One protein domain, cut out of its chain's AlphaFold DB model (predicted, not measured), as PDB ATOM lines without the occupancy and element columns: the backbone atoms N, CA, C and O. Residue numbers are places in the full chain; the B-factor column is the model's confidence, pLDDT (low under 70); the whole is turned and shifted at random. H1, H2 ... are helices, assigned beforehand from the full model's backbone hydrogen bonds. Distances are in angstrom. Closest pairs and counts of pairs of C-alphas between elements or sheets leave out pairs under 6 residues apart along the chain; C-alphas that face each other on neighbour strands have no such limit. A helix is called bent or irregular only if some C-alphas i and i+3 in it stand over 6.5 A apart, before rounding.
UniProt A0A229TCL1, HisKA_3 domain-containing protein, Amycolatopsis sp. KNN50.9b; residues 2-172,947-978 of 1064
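Overview. This is residues 2 to 172 and 947 to 978 of the 1064 residues of the protein "HisKA_3 domain-containing protein" of Amycolatopsis sp. KNN50.9b (UniProt A0A229TCL1). The longest helix, H6, begins in an up-and-down bundle of H1 to H5 and arm H6a, each running against the one before, and ends as a long arm of which residues 151 to 172 stick out. H4 is in the middle of the body, and H7b packs on H6a. The printed part has 203 residues with seven named helices, H1 to H7 in chain order, and no named strand: all helix. It is loose, with a radius of gyration of the C-alphas of 20.8 A, and spans 78 by 42 by 25 A.

Along the chain. H6, residues 122 to 172, was assigned as one helix by its hydrogen bonds but is bent, C-alphas 135 and 138 being 6.7 A apart; its arms are H6a, 122 to 135, and H6b, 138 to 172, 50.8 A long. H7, residues 947 to 978, assigned likewise, is bent, C-alphas 956 and 959 being 6.6 A apart, into H7a, 947 to 956, and H7b, 959 to 978, which ends at C-alpha 978 (296.933, 181.467, 310.156). H1, residues 2 to 28, 39.1 A, begins at C-alpha 2 (293.116, 178.926, 258.888). H2 is 31 to 50, H3 52 to 67, H4 77 to 92, H5 97 to 117.

Arrangement. H6b touches H4 with residues 139 to 147 alone, closest C-alphas Gly 143 and Gly 90, 4.2 A. H3 and H4 form a hairpin, closest C-alphas Pro 52 and Ala 89, 4.7 A, at a shallow tilt of 19 degrees. H1 and H2 form another, closest C-alphas Ala 18 and Leu 38, 5.8 A. H5 touches H3, closest C-alphas Thr 102 and Thr 57, 5.9 A. H7b touches H6a, closest C-alphas Val 970 and Gly 126, 5.9 A. Every O i to N i+4 pair is within hydrogen-bond range in H3, H6a, H7a and H7b; H1 has 22 of 23, H2 14 of 16, H4 10 of 12, H5 16 of 17, H6b 30 of 31.

Size, cuts and confidence. C-alphas 118 and 172, the farthest apart, are 78.8 A apart. Residues 173 to 946 are cut out, a gap of 35.4 A. Of the links printed whole, none is long. Mean pLDDT of the printed part is 81.6; residues 67 to 74 and 118 to 126 are among those under 70.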
ATOM      1  N   GLY A   2     293.254 178.531 257.464       77.88
ATOM      2  CA  GLY A   2     293.116 178.926 258.888       77.88
ATOM      3  C   GLY A   2     292.106 178.155 259.764       77.88
ATOM      4  O   GLY A   2     292.468 177.699 260.847       77.88
ATOM      5  N   ARG A   3     290.866 177.928 259.293       81.06
ATOM      6  CA  ARG A   3     289.836 177.166 260.043       81.06
ATOM      7  C   ARG A   3     290.203 175.695 260.315       81.06
ATOM      8  O   ARG A   3     289.670 175.118 261.256       81.06
ATOM      9  N   PHE A   4     291.093 175.096 259.522       83.81
ATOM     10  CA  PHE A   4     291.608 173.740 259.747       83.81
ATOM     11  C   PHE A   4     292.701 173.743 260.823       83.81
ATOM     12  O   PHE A   4     292.587 173.020 261.808       83.81
ATOM     13  N   LEU A   5     293.693 174.633 260.700       85.31
ATOM     14  CA  LEU A   5     294.780 174.788 261.679       85.31
ATOM     15  C   LEU A   5     294.246 175.100 263.088       85.31
ATOM     16  O   LEU A   5     294.695 174.508 264.064       85.31
ATOM     17  N   ALA A   6     293.223 175.956 263.193       82.00
ATOM     18  CA  ALA A   6     292.574 176.273 264.466       82.00
ATOM     19  C   ALA A   6     291.896 175.058 265.137       82.00
ATOM     20  O   ALA A   6     291.875 174.985 266.361       82.00
ATOM     21  N   ARG A   7     291.371 174.105 264.351       85.38
ATOM     22  CA  ARG A   7     290.773 172.850 264.847       85.38
ATOM     23  C   ARG A   7     291.831 171.796 265.179       85.38
ATOM     24  O   ARG A   7     291.674 171.057 266.144       85.38
ATOM     25  N   ALA A   8     292.919 171.741 264.408       87.69
ATOM     26  CA  ALA A   8     294.059 170.880 264.710       87.69
ATOM     27  C   ALA A   8     294.707 171.268 266.051       87.69
ATOM     28  O   ALA A   8     294.985 170.396 266.868       87.69
ATOM     29  N   ALA A   9     294.851 172.571 266.320       87.31
ATOM     30  CA  ALA A   9     295.353 173.080 267.596       87.31
ATOM     31  C   ALA A   9     294.470 172.676 268.796       87.31
ATOM     32  O   ALA A   9     295.000 172.246 269.813       87.31
ATOM     33  N   GLU A  10     293.137 172.747 268.680       88.31
ATOM     34  CA  GLU A  10     292.209 172.286 269.734       88.31
ATOM     35  C   GLU A  10     292.375 170.799 270.058       88.31
ATOM     36  O   GLU A  10     292.375 170.414 271.226       88.31
ATOM     37  N   VAL A  11     292.512 169.963 269.024       90.56
ATOM     38  CA  VAL A  11     292.683 168.513 269.185       90.56
ATOM     39  C   VAL A  11     294.058 168.190 269.772       90.56
ATOM     40  O   VAL A  11     294.141 167.330 270.641       90.56
ATOM     41  N   LEU A  12     295.112 168.908 269.373       92.88
ATOM     42  CA  LEU A  12     296.454 168.764 269.944       92.88
ATOM     43  C   LEU A  12     296.494 169.163 271.429       92.88
ATOM     44  O   LEU A  12     297.045 168.428 272.243       92.88
ATOM     45  N   ILE A  13     295.865 170.287 271.790       90.38
ATOM     46  CA  ILE A  13     295.723 170.735 273.185       90.38
ATOM     47  C   ILE A  13     294.945 169.693 273.998       90.38
ATOM     48  O   ILE A  13     295.395 169.290 275.067       90.38
ATOM     49  N   GLY A  14     293.813 169.205 273.476       89.19
ATOM     50  CA  GLY A  14     293.027 168.154 274.122       89.19
ATOM     51  C   GLY A  14     293.802 166.846 274.306       89.19
ATOM     52  O   GLY A  14     293.725 166.240 275.368       89.19
ATOM     53  N   ALA A  15     294.593 166.430 273.314       92.19
ATOM     54  CA  ALA A  15     295.435 165.237 273.407       92.19
ATOM     55  C   ALA A  15     296.557 165.390 274.449       92.19
ATOM     56  O   ALA A  15     296.819 164.454 275.201       92.19
ATOM     57  N   LEU A  16     297.180 166.570 274.539       92.50
ATOM     58  CA  LEU A  16     298.216 166.868 275.532       92.50
ATOM     59  C   LEU A  16     297.640 166.885 276.958       92.50
ATOM     60  O   LEU A  16     298.212 166.269 277.855       92.50
ATOM     61  N   VAL A  17     296.474 167.510 277.158       89.31
ATOM     62  CA  VAL A  17     295.751 167.467 278.441       89.31
ATOM     63  C   VAL A  17     295.349 166.032 278.796       89.31
ATOM     64  O   VAL A  17     295.590 165.603 279.918       89.31
ATOM     65  N   ALA A  18     294.816 165.252 277.850       90.19
ATOM     66  CA  ALA A  18     294.461 163.850 278.080       90.19
ATOM     67  C   ALA A  18     295.678 162.984 278.459       90.19
ATOM     68  O   ALA A  18     295.584 162.153 279.362       90.19
ATOM     69  N   ALA A  19     296.838 163.202 277.830       89.75
ATOM     70  CA  ALA A  19     298.084 162.537 278.205       89.75
ATOM     71  C   ALA A  19     298.539 162.915 279.629       89.75
ATOM     72  O   ALA A  19     299.005 162.051 280.373       89.75
ATOM     73  N   LEU A  20     298.344 164.173 280.045       87.00
ATOM     74  CA  LEU A  20     298.619 164.608 281.414       87.00
ATOM     75  C   LEU A  20     297.632 164.019 282.433       87.00
ATOM     76  O   LEU A  20     298.068 163.609 283.503       87.00
ATOM     77  N   VAL A  21     296.340 163.898 282.095       86.19
ATOM     78  CA  VAL A  21     295.348 163.182 282.923       86.19
ATOM     79  C   VAL A  21     295.811 161.746 283.172       86.19
ATOM     80  O   VAL A  21     295.834 161.299 284.316       86.19
ATOM     81  N   VAL A  22     296.248 161.032 282.125       87.62
ATOM     82  CA  VAL A  22     296.808 159.673 282.246       87.62
ATOM     83  C   VAL A  22     298.061 159.659 283.132       87.62
ATOM     84  O   VAL A  22     298.232 158.736 283.928       87.62
ATOM     85  N   TYR A  23     298.932 160.665 283.023       86.81
ATOM     86  CA  TYR A  23     300.184 160.752 283.781       86.81
ATOM     87  C   TYR A  23     299.978 161.059 285.274       86.81
ATOM     88  O   TYR A  23     300.512 160.335 286.116       86.81
ATOM     89  N   GLU A  24     299.186 162.082 285.625       80.00
ATOM     90  CA  GLU A  24     298.826 162.358 287.025       80.00
ATOM     91  C   GLU A  24     298.055 161.179 287.627       80.00
ATOM     92  O   GLU A  24     298.336 160.770 288.756       80.00
ATOM     93  N   SER A  25     297.132 160.587 286.860       80.31
ATOM     94  CA  SER A  25     296.321 159.471 287.336       80.31
ATOM     95  C   SER A  25     297.162 158.231 287.654       80.31
ATOM     96  O   SER A  25     297.013 157.654 288.728       80.31
ATOM     97  N   ARG A  26     298.124 157.878 286.789       80.75
ATOM     98  CA  ARG A  26     299.076 156.779 287.036       80.75
ATOM     99  C   ARG A  26     299.952 156.973 288.277       80.75
ATOM    100  O   ARG A  26     300.501 155.985 288.754       80.75
ATOM    101  N   ARG A  27     300.129 158.206 288.768       73.25
ATOM    102  CA  ARG A  27     300.918 158.490 289.979       73.25
ATOM    103  C   ARG A  27     300.083 158.503 291.260       73.25
ATOM    104  O   ARG A  27     300.566 158.012 292.270       73.25
ATOM    105  N   ASN A  28     298.880 159.087 291.232       63.25
ATOM    106  CA  ASN A  28     298.231 159.599 292.452       63.25
ATOM    107  C   ASN A  28     296.723 159.291 292.603       63.25
ATOM    108  O   ASN A  28     296.108 159.849 293.512       63.25
ATOM    109  N   ALA A  29     296.095 158.498 291.724       64.25
ATOM    110  CA  ALA A  29     294.636 158.545 291.558       64.25
ATOM    111  C   ALA A  29     293.867 157.222 291.675       64.25
ATOM    112  O   ALA A  29     294.352 156.142 291.340       64.25
ATOM    113  N   GLN A  30     292.587 157.355 292.028       70.94
ATOM    114  CA  GLN A  30     291.584 156.296 291.906       70.94
ATOM    115  C   GLN A  30     291.071 156.173 290.448       70.94
ATOM    116  O   GLN A  30     291.109 157.158 289.702       70.94
ATOM    117  N   PRO A  31     290.536 155.010 290.010       76.62
ATOM    118  CA  PRO A  31     290.188 154.772 288.597       76.62
ATOM    119  C   PRO A  31     289.177 155.756 287.986       76.62
ATOM    120  O   PRO A  31     289.191 155.991 286.777       76.62
ATOM    121  N   TRP A  32     288.306 156.353 288.804       75.62
ATOM    122  CA  TRP A  32     287.307 157.317 288.343       75.62
ATOM    123  C   TRP A  32     287.899 158.687 287.979       75.62
ATOM    124  O   TRP A  32     287.294 159.389 287.171       75.62
ATOM    125  N   GLU A  33     289.085 159.058 288.482       76.06
ATOM    126  CA  GLU A  33     289.758 160.307 288.081       76.06
ATOM    127  C   GLU A  33     290.150 160.276 286.605       76.06
ATOM    128  O   GLU A  33     289.944 161.245 285.875       76.06
ATOM    129  N   LEU A  34     290.676 159.129 286.157       83.75
ATOM    130  CA  LEU A  34     291.065 158.892 284.772       83.75
ATOM    131  C   LEU A  34     289.856 159.029 283.844       83.75
ATOM    132  O   LEU A  34     289.899 159.758 282.855       83.75
ATOM    133  N   ILE A  35     288.761 158.350 284.193       86.25
ATOM    134  CA  ILE A  35     287.519 158.347 283.416       86.25
ATOM    135  C   ILE A  35     286.907 159.754 283.395       86.25
ATOM    136  O   ILE A  35     286.572 160.258 282.324       86.25
ATOM    137  N   GLY A  36     286.819 160.418 284.552       84.12
ATOM    138  CA  GLY A  36     286.273 161.769 284.688       84.12
ATOM    139  C   GLY A  36     287.079 162.823 283.927       84.12
ATOM    140  O   GLY A  36     286.497 163.611 283.180       84.12
ATOM    141  N   GLY A  37     288.409 162.818 284.050       84.44
ATOM    142  CA  GLY A  37     289.279 163.784 283.375       84.44
ATOM    143  C   GLY A  37     289.372 163.576 281.864       84.44
ATOM    144  O   GLY A  37     289.337 164.551 281.103       84.44
ATOM    145  N   LEU A  38     289.396 162.325 281.393       89.69
ATOM    146  CA  LEU A  38     289.318 162.025 279.961       89.69
ATOM    147  C   LEU A  38     287.947 162.412 279.387       89.69
ATOM    148  O   LEU A  38     287.894 163.067 278.344       89.69
ATOM    149  N   ALA A  39     286.848 162.093 280.078       90.56
ATOM    150  CA  ALA A  39     285.505 162.494 279.665       90.56
ATOM    151  C   ALA A  39     285.360 164.024 279.611       90.56
ATOM    152  O   ALA A  39     284.922 164.555 278.592       90.56
ATOM    153  N   ALA A  40     285.799 164.746 280.650       87.81
ATOM    154  CA  ALA A  40     285.812 166.208 280.666       87.81
ATOM    155  C   ALA A  40     286.600 166.775 279.474       87.81
ATOM    156  O   ALA A  40     286.081 167.606 278.729       87.81
ATOM    157  N   THR A  41     287.807 166.261 279.220       90.31
ATOM    158  CA  THR A  41     288.652 166.694 278.095       90.31
ATOM    159  C   THR A  41     287.964 166.473 276.741       90.31
ATOM    160  O   THR A  41     287.924 167.383 275.910       90.31
ATOM    161  N   VAL A  42     287.346 165.305 276.525       92.50
ATOM    162  CA  VAL A  42     286.595 164.998 275.294       92.50
ATOM    163  C   VAL A  42     285.377 165.914 275.131       92.50
ATOM    164  O   VAL A  42     285.168 166.457 274.043       92.50
ATOM    165  N   VAL A  43     284.590 166.137 276.190       93.19
ATOM    166  CA  VAL A  43     283.397 166.999 276.126       93.19
ATOM    167  C   VAL A  43     283.786 168.465 275.902       93.19
ATOM    168  O   VAL A  43     283.113 169.143 275.130       93.19
ATOM    169  N   VAL A  44     284.897 168.953 276.465       92.25
ATOM    170  CA  VAL A  44     285.409 170.320 276.235       92.25
ATOM    171  C   VAL A  44     285.879 170.514 274.790       92.25
ATOM    172  O   VAL A  44     285.484 171.489 274.143       92.25
ATOM    173  N   VAL A  45     286.637 169.561 274.233       91.25
ATOM    174  CA  VAL A  45     287.047 169.577 272.815       91.25
ATOM    175  C   VAL A  45     285.826 169.496 271.886       91.25
ATOM    176  O   VAL A  45     285.765 170.196 270.874       91.25
ATOM    177  N   ALA A  46     284.816 168.688 272.223       91.31
ATOM    178  CA  ALA A  46     283.567 168.607 271.464       91.31
ATOM    179  C   ALA A  46     282.725 169.896 271.573       91.31
ATOM    180  O   ALA A  46     282.149 170.350 270.582       91.31
ATOM    181  N   ALA A  47     282.691 170.523 272.750       90.88
ATOM    182  CA  ALA A  47     282.004 171.785 272.996       90.88
ATOM    183  C   ALA A  47     282.646 172.948 272.220       90.88
ATOM    184  O   ALA A  47     281.921 173.741 271.619       90.88
ATOM    185  N   ALA A  48     283.980 172.991 272.119       87.75
ATOM    186  CA  ALA A  48     284.709 173.989 271.326       87.75
ATOM    187  C   ALA A  48     284.327 173.968 269.833       87.75
ATOM    188  O   ALA A  48     284.291 175.017 269.185       87.75
ATOM    189  N   ARG A  49     283.959 172.791 269.302       86.00
ATOM    190  CA  ARG A  49     283.441 172.628 267.931       86.00
ATOM    191  C   ARG A  49     282.013 173.160 267.754       86.00
ATOM    192  O   ARG A  49     281.661 173.517 266.633       86.00
ATOM    193  N   ARG A  50     281.203 173.205 268.823       87.00
ATOM    194  CA  ARG A  50     279.822 173.736 268.819       87.00
ATOM    195  C   ARG A  50     279.767 175.239 269.105       87.00
ATOM    196  O   ARG A  50     278.962 175.934 268.498       87.00
ATOM    197  N   GLY A  51     280.623 175.760 269.986       87.94
ATOM    198  CA  GLY A  51     280.754 177.201 270.206       87.94
ATOM    199  C   GLY A  51     281.704 177.570 271.352       87.94
ATOM    200  O   GLY A  51     281.798 176.833 272.332       87.94
ATOM    201  N   PRO A  52     282.370 178.742 271.289       86.88
ATOM    202  CA  PRO A  52     283.383 179.139 272.274       86.88
ATOM    203  C   PRO A  52     282.826 179.324 273.693       86.88
ATOM    204  O   PRO A  52     283.566 179.190 274.666       86.88
ATOM    205  N   TRP A  53     281.529 179.623 273.828       90.06
ATOM    206  CA  TRP A  53     280.868 179.729 275.129       90.06
ATOM    207  C   TRP A  53     280.598 178.361 275.760       90.06
ATOM    208  O   TRP A  53     280.820 178.214 276.954       90.06
ATOM    209  N   LEU A  54     280.234 177.349 274.961       90.00
ATOM    210  CA  LEU A  54     280.060 175.973 275.436       90.00
ATOM    211  C   LEU A  54     281.390 175.376 275.907       90.00
ATOM    212  O   LEU A  54     281.432 174.725 276.943       90.00
ATOM    213  N   SER A  55     282.498 175.619 275.194       90.25
ATOM    214  CA  SER A  55     283.813 175.197 275.698       90.25
ATOM    215  C   SER A  55     284.186 175.885 277.007       90.25
ATOM    216  O   SER A  55     284.785 175.240 277.857       90.25
ATOM    217  N   LEU A  56     283.819 177.159 277.196       91.25
ATOM    218  CA  LEU A  56     284.106 177.875 278.441       91.25
ATOM    219  C   LEU A  56     283.260 177.341 279.605       91.25
ATOM    220  O   LEU A  56     283.821 177.027 280.650       91.25
ATOM    221  N   THR A  57     281.940 177.192 279.435       90.12
ATOM    222  CA  THR A  57     281.054 176.679 280.496       90.12
ATOM    223  C   THR A  57     281.419 175.255 280.899       90.12
ATOM    224  O   THR A  57     281.505 174.973 282.092       90.12
ATOM    225  N   VAL A  58     281.700 174.369 279.937       90.06
ATOM    226  CA  VAL A  58     282.110 172.988 280.232       90.06
ATOM    227  C   VAL A  58     283.501 172.952 280.869       90.06
ATOM    228  O   VAL A  58     283.669 172.258 281.870       90.06
ATOM    229  N   ALA A  59     284.490 173.692 280.354       89.62
ATOM    230  CA  ALA A  59     285.850 173.675 280.906       89.62
ATOM    231  C   ALA A  59     285.889 174.177 282.352       89.62
ATOM    232  O   ALA A  59     286.476 173.538 283.221       89.62
ATOM    233  N   VAL A  60     285.218 175.298 282.614       88.44
ATOM    234  CA  VAL A  60     285.156 175.913 283.940       88.44
ATOM    235  C   VAL A  60     284.303 175.074 284.899       88.44
ATOM    236  O   VAL A  60     284.723 174.819 286.024       88.44
ATOM    237  N   GLY A  61     283.139 174.586 284.454       86.00
ATOM    238  CA  GLY A  61     282.241 173.773 285.278       86.00
ATOM    239  C   GLY A  61     282.834 172.415 285.661       86.00
ATOM    240  O   GLY A  61     282.855 172.070 286.838       86.00
ATOM    241  N   SER A  62     283.377 171.665 284.693       83.44
ATOM    242  CA  SER A  62     284.009 170.362 284.968       83.44
ATOM    243  C   SER A  62     285.227 170.485 285.885       83.44
ATOM    244  O   SER A  62     285.383 169.671 286.794       83.44
ATOM    245  N   SER A  63     286.035 171.535 285.710       79.75
ATOM    246  CA  SER A  63     287.183 171.805 286.581       79.75
ATOM    247  C   SER A  63     286.759 172.145 288.012       79.75
ATOM    248  O   SER A  63     287.389 171.661 288.947       79.75
ATOM    249  N   LEU A  64     285.670 172.902 288.208       77.06
ATOM    250  CA  LEU A  64     285.171 173.215 289.552       77.06
ATOM    251  C   LEU A  64     284.578 171.983 290.256       77.06
ATOM    252  O   LEU A  64     284.889 171.739 291.421       77.06
ATOM    253  N   THR A  65     283.776 171.173 289.556       75.06
ATOM    254  CA  THR A  65     283.233 169.916 290.106       75.06
ATOM    255  C   THR A  65     284.353 168.959 290.516       75.06
ATOM    256  O   THR A  65     284.293 168.357 291.586       75.06
ATOM    257  N   MET A  66     285.406 168.855 289.700       71.12
ATOM    258  CA  MET A  66     286.602 168.078 290.029       71.12
ATOM    259  C   MET A  66     287.341 168.658 291.242       71.12
ATOM    260  O   MET A  66     287.641 167.917 292.172       71.12
ATOM    261  N   MET A  67     287.566 169.974 291.300       68.00
ATOM    262  CA  MET A  67     288.257 170.625 292.423       68.00
ATOM    263  C   MET A  67     287.567 170.375 293.779       68.00
ATOM    264  O   MET A  67     288.251 170.132 294.769       68.00
ATOM    265  N   PHE A  68     286.229 170.323 293.818       64.75
ATOM    266  CA  PHE A  68     285.459 169.961 295.019       64.75
ATOM    267  C   PHE A  68     285.231 168.449 295.220       64.75
ATOM    268  O   PHE A  68     284.467 168.057 296.106       64.75
ATOM    269  N   SER A  69     285.914 167.585 294.463       65.81
ATOM    270  CA  SER A  69     285.868 166.121 294.627       65.81
ATOM    271  C   SER A  69     287.126 165.523 295.279       65.81
ATOM    272  O   SER A  69     287.122 164.341 295.609       65.81
ATOM    273  N   PHE A  70     288.196 166.308 295.476       58.09
ATOM    274  CA  PHE A  70     289.551 165.790 295.747       58.09
ATOM    275  C   PHE A  70     290.142 166.076 297.136       58.09
ATOM    276  O   PHE A  70     291.351 165.931 297.321       58.09
ATOM    277  N   GLY A  71     289.322 166.449 298.126       54.84
ATOM    278  CA  GLY A  71     289.752 166.481 299.536       54.84
ATOM    279  C   GLY A  71     290.984 167.358 299.798       54.84
ATOM    280  O   GLY A  71     291.892 166.943 300.510       54.84
ATOM    281  N   GLY A  72     291.050 168.530 299.160       55.66
ATOM    282  CA  GLY A  72     292.164 169.480 299.272       55.66
ATOM    283  C   GLY A  72     293.256 169.339 298.200       55.66
ATOM    284  O   GLY A  72     293.977 170.303 297.944       55.66
ATOM    285  N   ARG A  73     293.370 168.201 297.493       64.88
ATOM    286  CA  ARG A  73     294.321 168.082 296.370       64.88
ATOM    287  C   ARG A  73     293.777 168.781 295.124       64.88
ATOM    288  O   ARG A  73     292.769 168.366 294.563       64.88
ATOM    289  N   VAL A  74     294.505 169.776 294.620       66.44
ATOM    290  CA  VAL A  74     294.248 170.378 293.303       66.44
ATOM    291  C   VAL A  74     295.108 169.654 292.255       66.44
ATOM    292  O   VAL A  74     296.317 169.883 292.228       66.44
ATOM    293  N   PRO A  75     294.557 168.754 291.412       72.94
ATOM    294  CA  PRO A  75     295.304 168.209 290.277       72.94
ATOM    295  C   PRO A  75     295.660 169.315 289.276       72.94
ATOM    296  O   PRO A  75     294.967 170.331 289.183       72.94
ATOM    297  N   VAL A  76     296.726 169.126 288.501       79.62
ATOM    298  CA  VAL A  76     297.225 170.143 287.558       79.62
ATOM    299  C   VAL A  76     296.451 170.111 286.231       79.62
ATOM    300  O   VAL A  76     296.282 171.148 285.579       79.62
ATOM    301  N   TRP A  77     295.919 168.952 285.829       83.06
ATOM    302  CA  TRP A  77     295.225 168.794 284.548       83.06
ATOM    303  C   TRP A  77     293.996 169.709 284.321       83.06
ATOM    304  O   TRP A  77     293.864 170.188 283.192       83.06
ATOM    305  N   PRO A  78     293.122 170.048 285.303       82.69
ATOM    306  CA  PRO A  78     291.978 170.932 285.056       82.69
ATOM    307  C   PRO A  78     292.410 172.386 284.830       82.69
ATOM    308  O   PRO A  78     291.824 173.092 284.013       82.69
ATOM    309  N   VAL A  79     293.489 172.825 285.488       84.31
ATOM    310  CA  VAL A  79     294.082 174.158 285.286       84.31
ATOM    311  C   VAL A  79     294.590 174.291 283.848       84.31
ATOM    312  O   VAL A  79     294.275 175.263 283.156       84.31
ATOM    313  N   LEU A  80     295.313 173.276 283.366       86.12
ATOM    314  CA  LEU A  80     295.817 173.213 281.991       86.12
ATOM    315  C   LEU A  80     294.727 172.931 280.945       86.12
ATOM    316  O   LEU A  80     294.941 173.202 279.765       86.12
ATOM    317  N   LEU A  81     293.545 172.474 281.363       87.50
ATOM    318  CA  LEU A  81     292.340 172.450 280.538       87.50
ATOM    319  C   LEU A  81     291.662 173.834 280.479       87.50
ATOM    320  O   LEU A  81     291.278 174.280 279.398       87.50
ATOM    321  N   MET A  82     291.537 174.552 281.601       89.50
ATOM    322  CA  MET A  82     290.901 175.877 281.641       89.50
ATOM    323  C   MET A  82     291.670 176.920 280.822       89.50
ATOM    324  O   MET A  82     291.071 177.559 279.955       89.50
ATOM    325  N   VAL A  83     292.985 177.064 281.038       91.44
ATOM    326  CA  VAL A  83     293.814 178.130 280.436       91.44
ATOM    327  C   VAL A  83     293.665 178.251 278.907       91.44
ATOM    328  O   VAL A  83     293.301 179.335 278.429       91.44
ATOM    329  N   PRO A  84     293.903 177.198 278.096       91.81
ATOM    330  CA  PRO A  84     293.845 177.316 276.642       91.81
ATOM    331  C   PRO A  84     292.418 177.507 276.124       91.81
ATOM    332  O   PRO A  84     292.209 178.309 275.210       91.81
ATOM    333  N   PHE A  85     291.419 176.827 276.696       91.69
ATOM    334  CA  PHE A  85     290.032 176.962 276.242       91.69
ATOM    335  C   PHE A  85     289.418 178.311 276.650       91.69
ATOM    336  O   PHE A  85     288.659 178.884 275.867       91.69
ATOM    337  N   ALA A  86     289.823 178.889 277.784       93.06
ATOM    338  CA  ALA A  86     289.473 180.254 278.165       93.06
ATOM    339  C   ALA A  86     290.115 181.303 277.239       93.06
ATOM    340  O   ALA A  86     289.422 182.205 276.760       93.06
ATOM    341  N   TYR A  87     291.398 181.152 276.892       93.38
ATOM    342  CA  TYR A  87     292.070 182.012 275.907       93.38
ATOM    343  C   TYR A  87     291.435 181.921 274.507       93.38
ATOM    344  O   TYR A  87     291.161 182.946 273.873       93.38
ATOM    345  N   LEU A  88     291.135 180.707 274.031       91.94
ATOM    346  CA  LEU A  88     290.448 180.483 272.754       91.94
ATOM    347  C   LEU A  88     289.022 181.052 272.760       91.94
ATOM    348  O   LEU A  88     288.601 181.639 271.759       91.94
ATOM    349  N   ALA A  89     288.300 180.946 273.880       92.06
ATOM    350  CA  ALA A  89     287.017 181.611 274.063       92.06
ATOM    351  C   ALA A  89     287.170 183.139 273.965       92.06
ATOM    352  O   ALA A  89     286.454 183.769 273.188       92.06
ATOM    353  N   GLY A  90     288.158 183.723 274.650       91.25
ATOM    354  CA  GLY A  90     288.464 185.156 274.601       91.25
ATOM    355  C   GLY A  90     288.770 185.675 273.193       91.25
ATOM    356  O   GLY A  90     288.262 186.726 272.803       91.25
ATOM    357  N   ARG A  91     289.532 184.918 272.387       91.50
ATOM    358  CA  ARG A  91     289.830 185.287 270.987       91.50
ATOM    359  C   ARG A  91     288.638 185.176 270.035       91.50
ATOM    360  O   ARG A  91     288.665 185.811 268.985       91.50
ATOM    361  N   ARG A  92     287.630 184.353 270.342       90.12
ATOM    362  CA  ARG A  92     286.512 184.049 269.421       90.12
ATOM    363  C   ARG A  92     285.194 184.710 269.802       90.12
ATOM    364  O   ARG A  92     284.393 184.998 268.921       90.12
ATOM    365  N   MET A  93     284.960 184.957 271.086       89.06
ATOM    366  CA  MET A  93     283.775 185.670 271.555       89.06
ATOM    367  C   MET A  93     283.780 187.116 271.066       89.06
ATOM    368  O   MET A  93     284.796 187.809 271.113       89.06
ATOM    369  N   GLU A  94     282.625 187.577 270.603       86.81
ATOM    370  CA  GLU A  94     282.442 188.953 270.135       86.81
ATOM    371  C   GLU A  94     281.976 189.821 271.312       86.81
ATOM    372  O   GLU A  94     282.630 190.790 271.716       86.81
ATOM    373  N   SER A  95     280.896 189.377 271.962       87.38
ATOM    374  CA  SER A  95     280.371 189.948 273.197       87.38
ATOM    375  C   SER A  95     281.026 189.325 274.438       87.38
ATOM    376  O   SER A  95     281.318 188.132 274.489       87.38
ATOM    377  N   ALA A  96     281.232 190.140 275.475       86.38
ATOM    378  CA  ALA A  96     281.734 189.676 276.773       86.38
ATOM    379  C   ALA A  96     280.643 189.038 277.659       86.38
ATOM    380  O   ALA A  96     280.954 188.290 278.583       86.38
ATOM    381  N   ARG A  97     279.363 189.314 277.361       86.25
ATOM    382  CA  ARG A  97     278.191 188.875 278.139       86.25
ATOM    383  C   ARG A  97     278.174 187.367 278.460       86.25
ATOM    384  O   ARG A  97     278.057 187.063 279.641       86.25
ATOM    385  N   PRO A  98     278.330 186.420 277.508       86.88
ATOM    386  CA  PRO A  98     278.251 184.991 277.829       86.88
ATOM    387  C   PRO A  98     279.390 184.507 278.738       86.88
ATOM    388  O   PRO A  98     279.158 183.649 279.584       86.88
ATOM    389  N   ALA A  99     280.599 185.069 278.627       87.12
ATOM    390  CA  ALA A  99     281.694 184.748 279.544       87.12
ATOM    391  C   ALA A  99     281.444 185.309 280.948       87.12
ATOM    392  O   ALA A  99     281.609 184.594 281.928       87.12
ATOM    393  N   LEU A 100     280.966 186.552 281.049       86.25
ATOM    394  CA  LEU A 100     280.614 187.161 282.332       86.25
ATOM    395  C   LEU A 100     279.461 186.410 283.026       86.25
ATOM    396  O   LEU A 100     279.549 186.149 284.220       86.25
ATOM    397  N   VAL A 101     278.443 185.969 282.278       87.50
ATOM    398  CA  VAL A 101     277.384 185.073 282.780       87.50
ATOM    399  C   VAL A 101     277.936 183.695 283.164       87.50
ATOM    400  O   VAL A 101     277.482 183.125 284.146       87.50
ATOM    401  N   THR A 102     278.946 183.174 282.458       87.56
ATOM    402  CA  THR A 102     279.615 181.914 282.838       87.56
ATOM    403  C   THR A 102     280.353 182.058 284.169       87.56
ATOM    404  O   THR A 102     280.145 181.250 285.066       87.56
ATOM    405  N   PHE A 103     281.183 183.092 284.330       85.69
ATOM    406  CA  PHE A 103     281.968 183.294 285.550       85.69
ATOM    407  C   PHE A 103     281.087 183.657 286.753       85.69
ATOM    408  O   PHE A 103     281.280 183.099 287.830       85.69
ATOM    409  N   LEU A 104     280.080 184.522 286.571       85.88
ATOM    410  CA  LEU A 104     279.105 184.824 287.623       85.88
ATOM    411  C   LEU A 104     278.215 183.622 287.937       85.88
ATOM    412  O   LEU A 104     277.993 183.343 289.104       85.88
ATOM    413  N   GLY A 105     277.731 182.884 286.936       83.38
ATOM    414  CA  GLY A 105     276.897 181.701 287.151       83.38
ATOM    415  C   GLY A 105     277.643 180.596 287.896       83.38
ATOM    416  O   GLY A 105     277.135 180.069 288.881       83.38
ATOM    417  N   VAL A 106     278.879 180.289 287.490       80.56
ATOM    418  CA  VAL A 106     279.707 179.293 288.184       80.56
ATOM    419  C   VAL A 106     280.122 179.773 289.580       80.56
ATOM    420  O   VAL A 106     280.140 178.962 290.501       80.56
ATOM    421  N   GLY A 107     280.371 181.071 289.785       74.69
ATOM    422  CA  GLY A 107     280.563 181.635 291.124       74.69
ATOM    423  C   GLY A 107     279.312 181.500 292.000       74.69
ATOM    424  O   GLY A 107     279.342 180.837 293.031       74.69
ATOM    425  N   CYS A 108     278.190 182.073 291.567       80.00
ATOM    426  CA  CYS A 108     276.938 182.135 292.325       80.00
ATOM    427  C   CYS A 108     276.238 180.782 292.522       80.00
ATOM    428  O   CYS A 108     275.405 180.686 293.414       80.00
ATOM    429  N   VAL A 109     276.547 179.749 291.730       80.31
ATOM    430  CA  VAL A 109     276.072 178.371 291.965       80.31
ATOM    431  C   VAL A 109     277.118 177.548 292.716       80.31
ATOM    432  O   VAL A 109     276.777 176.850 293.667       80.31
ATOM    433  N   GLY A 110     278.394 177.647 292.335       70.44
ATOM    434  CA  GLY A 110     279.480 176.886 292.953       70.44
ATOM    435  C   GLY A 110     279.681 177.227 294.428       70.44
ATOM    436  O   GLY A 110     279.765 176.311 295.244       70.44
ATOM    437  N   VAL A 111     279.692 178.524 294.770       69.38
ATOM    438  CA  VAL A 111     279.863 179.024 296.147       69.38
ATOM    439  C   VAL A 111     278.832 178.430 297.116       69.38
ATOM    440  O   VAL A 111     279.244 177.711 298.028       69.38
ATOM    441  N   PRO A 112     277.510 178.631 296.942       69.94
ATOM    442  CA  PRO A 112     276.532 178.045 297.854       69.94
ATOM    443  C   PRO A 112     276.491 176.513 297.793       69.94
ATOM    444  O   PRO A 112     276.254 175.895 298.826       69.94
ATOM    445  N   LEU A 113     276.756 175.879 296.640       71.19
ATOM    446  CA  LEU A 113     276.725 174.416 296.532       71.19
ATOM    447  C   LEU A 113     277.809 173.743 297.387       71.19
ATOM    448  O   LEU A 113     277.508 172.808 298.122       71.19
ATOM    449  N   SER A 114     279.056 174.212 297.328       65.00
ATOM    450  CA  SER A 114     280.140 173.619 298.124       65.00
ATOM    451  C   SER A 114     280.112 174.080 299.596       65.00
ATOM    452  O   SER A 114     280.452 173.290 300.478       65.00
ATOM    453  N   LEU A 115     279.558 175.265 299.900       66.19
ATOM    454  CA  LEU A 115     279.198 175.637 301.279       66.19
ATOM    455  C   LEU A 115     278.138 174.688 301.868       66.19
ATOM    456  O   LEU A 115     278.294 174.238 302.999       66.19
ATOM    457  N   ALA A 116     277.106 174.321 301.099       69.75
ATOM    458  CA  ALA A 116     276.074 173.371 301.526       69.75
ATOM    459  C   ALA A 116     276.590 171.925 301.684       69.75
ATOM    460  O   ALA A 116     276.007 171.146 302.433       69.75
ATOM    461  N   ILE A 117     277.692 171.564 301.016       70.75
ATOM    462  CA  ILE A 117     278.377 170.270 301.190       70.75
ATOM    463  C   ILE A 117     279.206 170.236 302.492       70.75
ATOM    464  O   ILE A 117     279.544 169.154 302.969       70.75
ATOM    465  N   GLY A 118     279.546 171.390 303.081       59.12
ATOM    466  CA  GLY A 118     280.171 171.506 304.408       59.12
ATOM    467  C   GLY A 118     281.607 170.971 304.543       59.12
ATOM    468  O   GLY A 118     282.201 171.096 305.608       59.12
ATOM    469  N   ARG A 119     282.185 170.391 303.482       62.31
ATOM    470  CA  ARG A 119     283.507 169.732 303.496       62.31
ATOM    471  C   ARG A 119     284.711 170.664 303.341       62.31
ATOM    472  O   ARG A 119     285.833 170.197 303.502       62.31
ATOM    473  N   TYR A 120     284.501 171.930 302.983       65.88
ATOM    474  CA  TYR A 120     285.566 172.822 302.512       65.88
ATOM    475  C   TYR A 120     285.637 174.123 303.312       65.88
ATOM    476  O   TYR A 120     284.626 174.782 303.561       65.88
ATOM    477  N   GLY A 121     286.852 174.492 303.709       62.56
ATOM    478  CA  GLY A 121     287.137 175.676 304.505       62.56
ATOM    479  C   GLY A 121     287.310 176.942 303.665       62.56
ATOM    480  O   GLY A 121     287.419 176.926 302.440       62.56
ATOM    481  N   MET A 122     287.412 178.085 304.346       63.03
ATOM    482  CA  MET A 122     287.637 179.389 303.697       63.03
ATOM    483  C   MET A 122     288.963 179.462 302.907       63.03
ATOM    484  O   MET A 122     289.099 180.297 302.015       63.03
ATOM    485  N   ALA A 123     289.932 178.590 303.211       60.28
ATOM    486  CA  ALA A 123     291.179 178.465 302.456       60.28
ATOM    487  C   ALA A 123     290.956 177.816 301.077       60.28
ATOM    488  O   ALA A 123     291.412 178.358 300.070       60.28
ATOM    489  N   ASP A 124     290.190 176.720 301.019       68.69
ATOM    490  CA  ASP A 124     289.817 176.043 299.771       68.69
ATOM    491  C   ASP A 124     289.014 176.979 298.862       68.69
ATOM    492  O   ASP A 124     289.219 177.014 297.650       68.69
ATOM    493  N   TRP A 125     288.161 177.818 299.461       69.62
ATOM    494  CA  TRP A 125     287.469 178.903 298.766       69.62
ATOM    495  C   TRP A 125     288.418 179.933 298.163       69.62
ATOM    496  O   TRP A 125     288.268 180.287 296.993       69.62
ATOM    497  N   GLY A 126     289.416 180.382 298.924       69.81
ATOM    498  CA  GLY A 126     290.460 181.271 298.421       69.81
ATOM    499  C   GLY A 126     291.237 180.662 297.250       69.81
ATOM    500  O   GLY A 126     291.470 181.342 296.250       69.81
ATOM    501  N   ALA A 127     291.565 179.369 297.329       71.31
ATOM    502  CA  ALA A 127     292.236 178.631 296.263       71.31
ATOM    503  C   ALA A 127     291.347 178.443 295.020       71.31
ATOM    504  O   ALA A 127     291.798 178.706 293.907       71.31
ATOM    505  N   ALA A 128     290.079 178.049 295.182       73.56
ATOM    506  CA  ALA A 128     289.129 177.860 294.082       73.56
ATOM    507  C   ALA A 128     288.825 179.170 293.347       73.56
ATOM    508  O   ALA A 128     288.789 179.205 292.114       73.56
ATOM    509  N   ILE A 129     288.689 180.271 294.094       76.56
ATOM    510  CA  ILE A 129     288.626 181.619 293.530       76.56
ATOM    511  C   ILE A 129     289.940 181.921 292.797       76.56
ATOM    512  O   ILE A 129     289.903 182.205 291.605       76.56
ATOM    513  N   GLY A 130     291.107 181.774 293.430       76.56
ATOM    514  CA  GLY A 130     292.409 181.996 292.786       76.56
ATOM    515  C   GLY A 130     292.565 181.256 291.450       76.56
ATOM    516  O   GLY A 130     292.878 181.879 290.433       76.56
ATOM    517  N   VAL A 131     292.256 179.957 291.413       80.31
ATOM    518  CA  VAL A 131     292.274 179.133 290.194       80.31
ATOM    519  C   VAL A 131     291.282 179.651 289.149       80.31
ATOM    520  O   VAL A 131     291.665 179.812 287.994       80.31
ATOM    521  N   MET A 132     290.045 180.001 289.519       82.12
ATOM    522  CA  MET A 132     289.077 180.611 288.592       82.12
ATOM    523  C   MET A 132     289.641 181.871 287.912       82.12
ATOM    524  O   MET A 132     289.510 182.068 286.699       82.12
ATOM    525  N   LEU A 133     290.306 182.723 288.691       80.69
ATOM    526  CA  LEU A 133     290.796 184.019 288.236       80.69
ATOM    527  C   LEU A 133     292.048 183.885 287.353       80.69
ATOM    528  O   LEU A 133     292.086 184.460 286.261       80.69
ATOM    529  N   PHE A 134     293.030 183.082 287.771       84.12
ATOM    530  CA  PHE A 134     294.272 182.861 287.024       84.12
ATOM    531  C   PHE A 134     294.125 181.887 285.845       84.12
ATOM    532  O   PHE A 134     294.780 182.089 284.825       84.12
ATOM    533  N   ALA A 135     293.265 180.866 285.938       87.12
ATOM    534  CA  ALA A 135     293.123 179.838 284.902       87.12
ATOM    535  C   ALA A 135     291.998 180.114 283.891       87.12
ATOM    536  O   ALA A 135     292.082 179.635 282.763       87.12
ATOM    537  N   ALA A 136     290.969 180.900 284.237       88.88
ATOM    538  CA  ALA A 136     289.929 181.294 283.280       88.88
ATOM    539  C   ALA A 136     289.894 182.797 282.988       88.88
ATOM    540  O   ALA A 136     290.000 183.183 281.822       88.88
ATOM    541  N   VAL A 137     289.755 183.657 284.002       88.81
ATOM    542  CA  VAL A 137     289.468 185.082 283.750       88.81
ATOM    543  C   VAL A 137     290.643 185.800 283.075       88.81
ATOM    544  O   VAL A 137     290.430 186.489 282.074       88.81
ATOM    545  N   LEU A 138     291.879 185.618 283.553       87.88
ATOM    546  CA  LEU A 138     293.058 186.249 282.945       87.88
ATOM    547  C   LEU A 138     293.371 185.720 281.525       87.88
ATOM    548  O   LEU A 138     293.522 186.554 280.629       87.88
ATOM    549  N   PRO A 139     293.389 184.398 281.240       92.88
ATOM    550  CA  PRO A 139     293.563 183.890 279.876       92.88
ATOM    551  C   PRO A 139     292.460 184.351 278.919       92.88
ATOM    552  O   PRO A 139     292.752 184.720 277.780       92.88
ATOM    553  N   TRP A 140     291.204 184.409 279.377       93.56
ATOM    554  CA  TRP A 140     290.086 184.931 278.587       93.56
ATOM    555  C   TRP A 140     290.244 186.427 278.263       93.56
ATOM    556  O   TRP A 140     290.104 186.814 277.098       93.56
ATOM    557  N   GLN A 141     290.614 187.261 279.243       89.56
ATOM    558  CA  GLN A 141     290.910 188.680 279.005       89.56
ATOM    559  C   GLN A 141     292.096 188.863 278.051       89.56
ATOM    560  O   GLN A 141     292.026 189.686 277.138       89.56
ATOM    561  N   LEU A 142     293.159 188.064 278.197       89.31
ATOM    562  CA  LEU A 142     294.311 188.086 277.295       89.31
ATOM    563  C   LEU A 142     293.912 187.697 275.863       89.31
ATOM    564  O   LEU A 142     294.327 188.352 274.908       89.31
ATOM    565  N   GLY A 143     293.055 186.684 275.698       92.25
ATOM    566  CA  GLY A 143     292.487 186.311 274.402       92.25
ATOM    567  C   GLY A 143     291.679 187.449 273.771       92.25
ATOM    568  O   GLY A 143     291.871 187.769 272.595       92.25
ATOM    569  N   ARG A 144     290.829 188.120 274.558       90.31
ATOM    570  CA  ARG A 144     290.037 189.270 274.098       90.31
ATOM    571  C   ARG A 144     290.922 190.463 273.722       90.31
ATOM    572  O   ARG A 144     290.723 191.046 272.659       90.31
ATOM    573  N   TYR A 145     291.930 190.780 274.535       87.00
ATOM    574  CA  TYR A 145     292.923 191.817 274.246       87.00
ATOM    575  C   TYR A 145     293.677 191.537 272.941       87.00
ATOM    576  O   TYR A 145     293.805 192.433 272.108       87.00
ATOM    577  N   MET A 146     294.113 190.291 272.717       88.75
ATOM    578  CA  MET A 146     294.786 189.907 271.473       88.75
ATOM    579  C   MET A 146     293.861 190.047 270.258       88.75
ATOM    580  O   MET A 146     294.288 190.631 269.269       88.75
ATOM    581  N   ARG A 147     292.578 189.645 270.341       89.44
ATOM    582  CA  ARG A 147     291.595 189.919 269.270       89.44
ATOM    583  C   ARG A 147     291.508 191.417 268.966       89.44
ATOM    584  O   ARG A 147     291.664 191.818 267.817       89.44
ATOM    585  N   THR A 148     291.301 192.253 269.986       87.44
ATOM    586  CA  THR A 148     291.193 193.709 269.801       87.44
ATOM    587  C   THR A 148     292.482 194.316 269.241       87.44
ATOM    588  O   THR A 148     292.409 195.206 268.397       87.44
ATOM    589  N   ARG A 149     293.662 193.813 269.628       86.62
ATOM    590  CA  ARG A 149     294.948 194.192 269.027       86.62
ATOM    591  C   ARG A 149     295.016 193.800 267.549       86.62
ATOM    592  O   ARG A 149     295.386 194.642 266.737       86.62
ATOM    593  N   ASP A 150     294.634 192.576 267.187       87.88
ATOM    594  CA  ASP A 150     294.640 192.106 265.796       87.88
ATOM    595  C   ASP A 150     293.684 192.927 264.908       87.88
ATOM    596  O   ASP A 150     294.007 193.218 263.756       87.88
ATOM    597  N   ASP A 151     292.503 193.283 265.429       88.12
ATOM    598  CA  ASP A 151     291.491 194.094 264.735       88.12
ATOM    599  C   ASP A 151     291.951 195.567 264.588       88.12
ATOM    600  O   ASP A 151     291.779 196.181 263.529       88.12
ATOM    601  N   LEU A 152     292.610 196.131 265.611       87.31
ATOM    602  CA  LEU A 152     293.219 197.470 265.562       87.31
ATOM    603  C   LEU A 152     294.423 197.544 264.614       87.31
ATOM    604  O   LEU A 152     294.586 198.547 263.928       87.31
ATOM    605  N   VAL A 153     295.250 196.497 264.543       86.69
ATOM    606  CA  VAL A 153     296.376 196.429 263.598       86.69
ATOM    607  C   VAL A 153     295.858 196.333 262.163       86.69
ATOM    608  O   VAL A 153     296.283 197.120 261.320       86.69
ATOM    609  N   ARG A 154     294.889 195.449 261.877       88.81
ATOM    610  CA  ARG A 154     294.290 195.323 260.532       88.81
ATOM    611  C   ARG A 154     293.626 196.623 260.060       88.81
ATOM    612  O   ARG A 154     293.924 197.086 258.964       88.81
ATOM    613  N   SER A 155     292.825 197.267 260.911       90.38
ATOM    614  CA  SER A 155     292.222 198.580 260.607       90.38
ATOM    615  C   SER A 155     293.203 199.764 260.688       90.38
ATOM    616  O   SER A 155     292.845 200.893 260.339       90.38
ATOM    617  N   GLY A 156     294.434 199.535 261.150       88.81
ATOM    618  CA  GLY A 156     295.560 200.459 261.026       88.81
ATOM    619  C   GLY A 156     296.170 200.405 259.626       88.81
ATOM    620  O   GLY A 156     296.267 201.440 258.976       88.81
ATOM    621  N   TRP A 157     296.493 199.200 259.140       88.81
ATOM    622  CA  TRP A 157     297.040 198.983 257.794       88.81
ATOM    623  C   TRP A 157     296.102 199.466 256.684       88.81
ATOM    624  O   TRP A 157     296.536 200.226 255.827       88.81
ATOM    625  N   GLN A 158     294.807 199.137 256.760       90.50
ATOM    626  CA  GLN A 158     293.810 199.603 255.780       90.50
ATOM    627  C   GLN A 158     293.760 201.137 255.662       90.50
ATOM    628  O   GLN A 158     293.596 201.673 254.572       90.50
ATOM    629  N   ARG A 159     293.942 201.860 256.777       87.69
ATOM    630  CA  ARG A 159     293.995 203.331 256.773       87.69
ATOM    631  C   ARG A 159     295.324 203.884 256.263       87.69
ATOM    632  O   ARG A 159     295.337 205.003 255.769       87.69
ATOM    633  N   ALA A 160     296.430 203.155 256.411       87.12
ATOM    634  CA  ALA A 160     297.710 203.558 255.832       87.12
ATOM    635  C   ALA A 160     297.635 203.499 254.298       87.12
ATOM    636  O   ALA A 160     297.910 204.496 253.638       87.12
ATOM    637  N   GLU A 161     297.128 202.389 253.758       91.94
ATOM    638  CA  GLU A 161     296.878 202.187 252.325       91.94
ATOM    639  C   GLU A 161     295.915 203.247 251.747       91.94
ATOM    640  O   GLU A 161     296.216 203.888 250.741       91.94
ATOM    641  N   GLU A 162     294.802 203.528 252.436       92.12
ATOM    642  CA  GLU A 162     293.849 204.588 252.065       92.12
ATOM    643  C   GLU A 162     294.487 205.998 252.060       92.12
ATOM    644  O   GLU A 162     294.151 206.838 251.220       92.12
ATOM    645  N   LEU A 163     295.412 206.277 252.986       91.00
ATOM    646  CA  LEU A 163     296.130 207.554 253.058       91.00
ATOM    647  C   LEU A 163     297.209 207.678 251.975       91.00
ATOM    648  O   LEU A 163     297.317 208.744 251.371       91.00
ATOM    649  N   GLU A 164     297.959 206.612 251.683       91.06
ATOM    650  CA  GLU A 164     298.927 206.586 250.579       91.06
ATOM    651  C   GLU A 164     298.241 206.799 249.224       91.06
ATOM    652  O   GLU A 164     298.708 207.603 248.414       91.06
ATOM    653  N   LEU A 165     297.098 206.143 248.991       94.56
ATOM    654  CA  LEU A 165     296.290 206.338 247.783       94.56
ATOM    655  C   LEU A 165     295.820 207.794 247.646       94.56
ATOM    656  O   LEU A 165     296.010 208.401 246.592       94.56
ATOM    657  N   ARG A 166     295.285 208.399 248.719       93.44
ATOM    658  CA  ARG A 166     294.905 209.825 248.712       93.44
ATOM    659  C   ARG A 166     296.094 210.752 248.457       93.44
ATOM    660  O   ARG A 166     295.945 211.718 247.716       93.44
ATOM    661  N   GLN A 167     297.260 210.478 249.043       89.19
ATOM    662  CA  GLN A 167     298.459 211.293 248.829       89.19
ATOM    663  C   GLN A 167     298.941 211.247 247.376       89.19
ATOM    664  O   GLN A 167     299.298 212.292 246.836       89.19
ATOM    665  N   ARG A 168     298.899 210.075 246.723       93.31
ATOM    666  CA  ARG A 168     299.227 209.946 245.292       93.31
ATOM    667  C   ARG A 168     298.276 210.770 244.425       93.31
ATOM    668  O   ARG A 168     298.754 211.595 243.655       93.31
ATOM    669  N   ILE A 169     296.963 210.623 244.624       94.62
ATOM    670  CA  ILE A 169     295.940 211.371 243.871       94.62
ATOM    671  C   ILE A 169     296.130 212.885 244.046       94.62
ATOM    672  O   ILE A 169     296.192 213.611 243.061       94.62
ATOM    673  N   VAL A 170     296.307 213.377 245.277       89.94
ATOM    674  CA  VAL A 170     296.507 214.817 245.532       89.94
ATOM    675  C   VAL A 170     297.803 215.344 244.901       89.94
ATOM    676  O   VAL A 170     297.810 216.454 244.368       89.94
ATOM    677  N   ALA A 171     298.893 214.569 244.918       89.62
ATOM    678  CA  ALA A 171     300.152 214.953 244.274       89.62
ATOM    679  C   ALA A 171     300.049 214.972 242.735       89.62
ATOM    680  O   ALA A 171     300.609 215.856 242.084       89.62
ATOM    681  N   GLU A 172     299.312 214.024 242.158       89.62
ATOM    682  CA  GLU A 172     299.053 213.927 240.721       89.62
ATOM    683  C   GLU A 172     298.130 215.054 240.235       89.62
ATOM    684  O   GLU A 172     298.486 215.778 239.305       89.62
ATOM    685  N   GLU A 947     291.329 209.066 273.922       77.31
ATOM    686  CA  GLU A 947     290.130 208.565 274.608       77.31
ATOM    687  C   GLU A 947     289.863 207.080 274.306       77.31
ATOM    688  O   GLU A 947     289.615 206.296 275.224       77.31
ATOM    689  N   VAL A 948     290.030 206.641 273.052       80.69
ATOM    690  CA  VAL A 948     289.965 205.208 272.702       80.69
ATOM    691  C   VAL A 948     291.051 204.416 273.441       80.69
ATOM    692  O   VAL A 948     290.750 203.382 274.040       80.69
ATOM    693  N   ARG A 949     292.297 204.915 273.488       81.06
ATOM    694  CA  ARG A 949     293.381 204.281 274.260       81.06
ATOM    695  C   ARG A 949     293.058 204.228 275.758       81.06
ATOM    696  O   ARG A 949     293.321 203.204 276.379       81.06
ATOM    697  N   ARG A 950     292.463 205.279 276.334       78.56
ATOM    698  CA  ARG A 950     292.061 205.332 277.750       78.56
ATOM    699  C   ARG A 950     290.984 204.296 278.070       78.56
ATOM    700  O   ARG A 950     291.137 203.568 279.044       78.56
ATOM    701  N   ARG A 951     289.945 204.171 277.235       79.12
ATOM    702  CA  ARG A 951     288.880 203.162 277.410       79.12
ATOM    703  C   ARG A 951     289.402 201.732 277.255       79.12
ATOM    704  O   ARG A 951     289.028 200.868 278.042       79.12
ATOM    705  N   LEU A 952     290.305 201.489 276.301       77.38
ATOM    706  CA  LEU A 952     290.965 200.187 276.130       77.38
ATOM    707  C   LEU A 952     291.872 199.830 277.318       77.38
ATOM    708  O   LEU A 952     291.825 198.699 277.793       77.38
ATOM    709  N   LEU A 953     292.657 200.784 277.828       75.31
ATOM    710  CA  LEU A 953     293.483 200.580 279.022       75.31
ATOM    711  C   LEU A 953     292.624 200.360 280.273       75.31
ATOM    712  O   LEU A 953     292.910 199.445 281.033       75.31
ATOM    713  N   ALA A 954     291.540 201.115 280.464       72.19
ATOM    714  CA  ALA A 954     290.612 200.895 281.573       72.19
ATOM    715  C   ALA A 954     289.970 199.496 281.512       72.19
ATOM    716  O   ALA A 954     289.957 198.786 282.514       72.19
ATOM    717  N   ALA A 955     289.520 199.054 280.332       69.44
ATOM    718  CA  ALA A 955     288.973 197.711 280.136       69.44
ATOM    719  C   ALA A 955     290.000 196.581 280.368       69.44
ATOM    720  O   ALA A 955     289.603 195.467 280.703       69.44
ATOM    721  N   LEU A 956     291.298 196.865 280.208       68.56
ATOM    722  CA  LEU A 956     292.393 195.924 280.457       68.56
ATOM    723  C   LEU A 956     292.875 195.930 281.918       68.56
ATOM    724  O   LEU A 956     293.267 194.881 282.415       68.56
ATOM    725  N   ILE A 957     292.861 197.086 282.590       73.94
ATOM    726  CA  ILE A 957     293.461 197.295 283.922       73.94
ATOM    727  C   ILE A 957     292.433 197.155 285.050       73.94
ATOM    728  O   ILE A 957     292.733 196.535 286.063       73.94
ATOM    729  N   VAL A 958     291.206 197.668 284.893       75.31
ATOM    730  CA  VAL A 958     290.200 197.629 285.971       75.31
ATOM    731  C   VAL A 958     289.876 196.190 286.414       75.31
ATOM    732  O   VAL A 958     289.877 195.954 287.622       75.31
ATOM    733  N   PRO A 959     289.685 195.200 285.512       68.00
ATOM    734  CA  PRO A 959     289.468 193.816 285.928       68.00
ATOM    735  C   PRO A 959     290.618 193.214 286.765       68.00
ATOM    736  O   PRO A 959     290.319 192.758 287.866       68.00
ATOM    737  N   PRO A 960     291.907 193.225 286.348       67.00
ATOM    738  CA  PRO A 960     293.002 192.735 287.190       67.00
ATOM    739  C   PRO A 960     293.269 193.594 288.436       67.00
ATOM    740  O   PRO A 960     293.713 193.040 289.435       67.00
ATOM    741  N   SER A 961     292.963 194.899 288.448       71.69
ATOM    742  CA  SER A 961     293.064 195.720 289.668       71.69
ATOM    743  C   SER A 961     292.026 195.326 290.723       71.69
ATOM    744  O   SER A 961     292.380 195.146 291.886       71.69
ATOM    745  N   ILE A 962     290.765 195.113 290.323       73.19
ATOM    746  CA  ILE A 962     289.731 194.544 291.206       73.19
ATOM    747  C   ILE A 962     290.151 193.136 291.661       73.19
ATOM    748  O   ILE A 962     289.978 192.785 292.827       73.19
ATOM    749  N   MET A 963     290.775 192.358 290.771       64.44
ATOM    750  CA  MET A 963     291.303 191.026 291.076       64.44
ATOM    751  C   MET A 963     292.389 191.036 292.148       64.44
ATOM    752  O   MET A 963     292.327 190.243 293.082       64.44
ATOM    753  N   ALA A 964     293.368 191.933 292.026       72.25
ATOM    754  CA  ALA A 964     294.446 192.093 292.994       72.25
ATOM    755  C   ALA A 964     293.907 192.546 294.358       72.25
ATOM    756  O   ALA A 964     294.360 192.048 295.384       72.25
ATOM    757  N   GLY A 965     292.887 193.414 294.373       75.12
ATOM    758  CA  GLY A 965     292.162 193.768 295.594       75.12
ATOM    759  C   GLY A 965     291.485 192.560 296.248       75.12
ATOM    760  O   GLY A 965     291.672 192.327 297.439       75.12
ATOM    761  N   LEU A 966     290.752 191.750 295.478       69.06
ATOM    762  CA  LEU A 966     290.027 190.588 296.008       69.06
ATOM    763  C   LEU A 966     290.971 189.463 296.470       69.06
ATOM    764  O   LEU A 966     290.766 188.902 297.544       69.06
ATOM    765  N   LEU A 967     292.045 189.188 295.722       67.75
ATOM    766  CA  LEU A 967     293.128 188.290 296.145       67.75
ATOM    767  C   LEU A 967     293.854 188.819 297.391       67.75
ATOM    768  O   LEU A 967     294.180 188.033 298.276       67.75
ATOM    769  N   GLY A 968     294.053 190.135 297.497       73.12
ATOM    770  CA  GLY A 968     294.598 190.784 298.689       73.12
ATOM    771  C   GLY A 968     293.710 190.584 299.918       73.12
ATOM    772  O   GLY A 968     294.205 190.174 300.964       73.12
ATOM    773  N   VAL A 969     292.393 190.780 299.788       72.88
ATOM    774  CA  VAL A 969     291.421 190.521 300.868       72.88
ATOM    775  C   VAL A 969     291.424 189.045 301.278       72.88
ATOM    776  O   VAL A 969     291.497 188.752 302.469       72.88
ATOM    777  N   VAL A 970     291.419 188.109 300.322       66.94
ATOM    778  CA  VAL A 970     291.533 186.665 300.607       66.94
ATOM    779  C   VAL A 970     292.851 186.340 301.321       66.94
ATOM    780  O   VAL A 970     292.843 185.604 302.305       66.94
ATOM    781  N   GLY A 971     293.970 186.926 300.887       67.69
ATOM    782  CA  GLY A 971     295.279 186.765 301.525       67.69
ATOM    783  C   GLY A 971     295.336 187.327 302.949       67.69
ATOM    784  O   GLY A 971     295.909 186.692 303.829       67.69
ATOM    785  N   ILE A 972     294.687 188.468 303.207       74.38
ATOM    786  CA  ILE A 972     294.549 189.056 304.551       74.38
ATOM    787  C   ILE A 972     293.689 188.158 305.449       74.38
ATOM    788  O   ILE A 972     294.068 187.893 306.589       74.38
ATOM    789  N   VAL A 973     292.571 187.630 304.941       72.06
ATOM    790  CA  VAL A 973     291.733 186.669 305.680       72.06
ATOM    791  C   VAL A 973     292.510 185.383 305.978       72.06
ATOM    792  O   VAL A 973     292.432 184.882 307.098       72.06
ATOM    793  N   TYR A 974     293.302 184.870 305.032       70.62
ATOM    794  CA  TYR A 974     294.153 183.697 305.249       70.62
ATOM    795  C   TYR A 974     295.260 183.963 306.281       70.62
ATOM    796  O   TYR A 974     295.451 183.155 307.185       70.62
ATOM    797  N   GLN A 975     295.937 185.113 306.216       74.31
ATOM    798  CA  GLN A 975     296.915 185.534 307.229       74.31
ATOM    799  C   GLN A 975     296.286 185.636 308.622       74.31
ATOM    800  O   GLN A 975     296.845 185.121 309.587       74.31
ATOM    801  N   TYR A 976     295.091 186.222 308.731       79.38
ATOM    802  CA  TYR A 976     294.358 186.293 309.994       79.38
ATOM    803  C   TYR A 976     293.999 184.894 310.527       79.38
ATOM    804  O   TYR A 976     294.214 184.613 311.704       79.38
ATOM    805  N   GLN A 977     293.509 183.988 309.669       73.69
ATOM    806  CA  GLN A 977     293.243 182.582 310.018       73.69
ATOM    807  C   GLN A 977     294.516 181.859 310.492       73.69
ATOM    808  O   GLN A 977     294.483 181.136 311.486       73.69
ATOM    809  N   TRP A 978     295.645 182.069 309.809       73.62
ATOM    810  CA  TRP A 978     296.933 181.467 310.156       73.62
ATOM    811  C   TRP A 978     297.441 181.977 311.509       73.62
ATOM    812  O   TRP A 978     297.768 181.177 312.379       73.62
TER     813      TRP A 978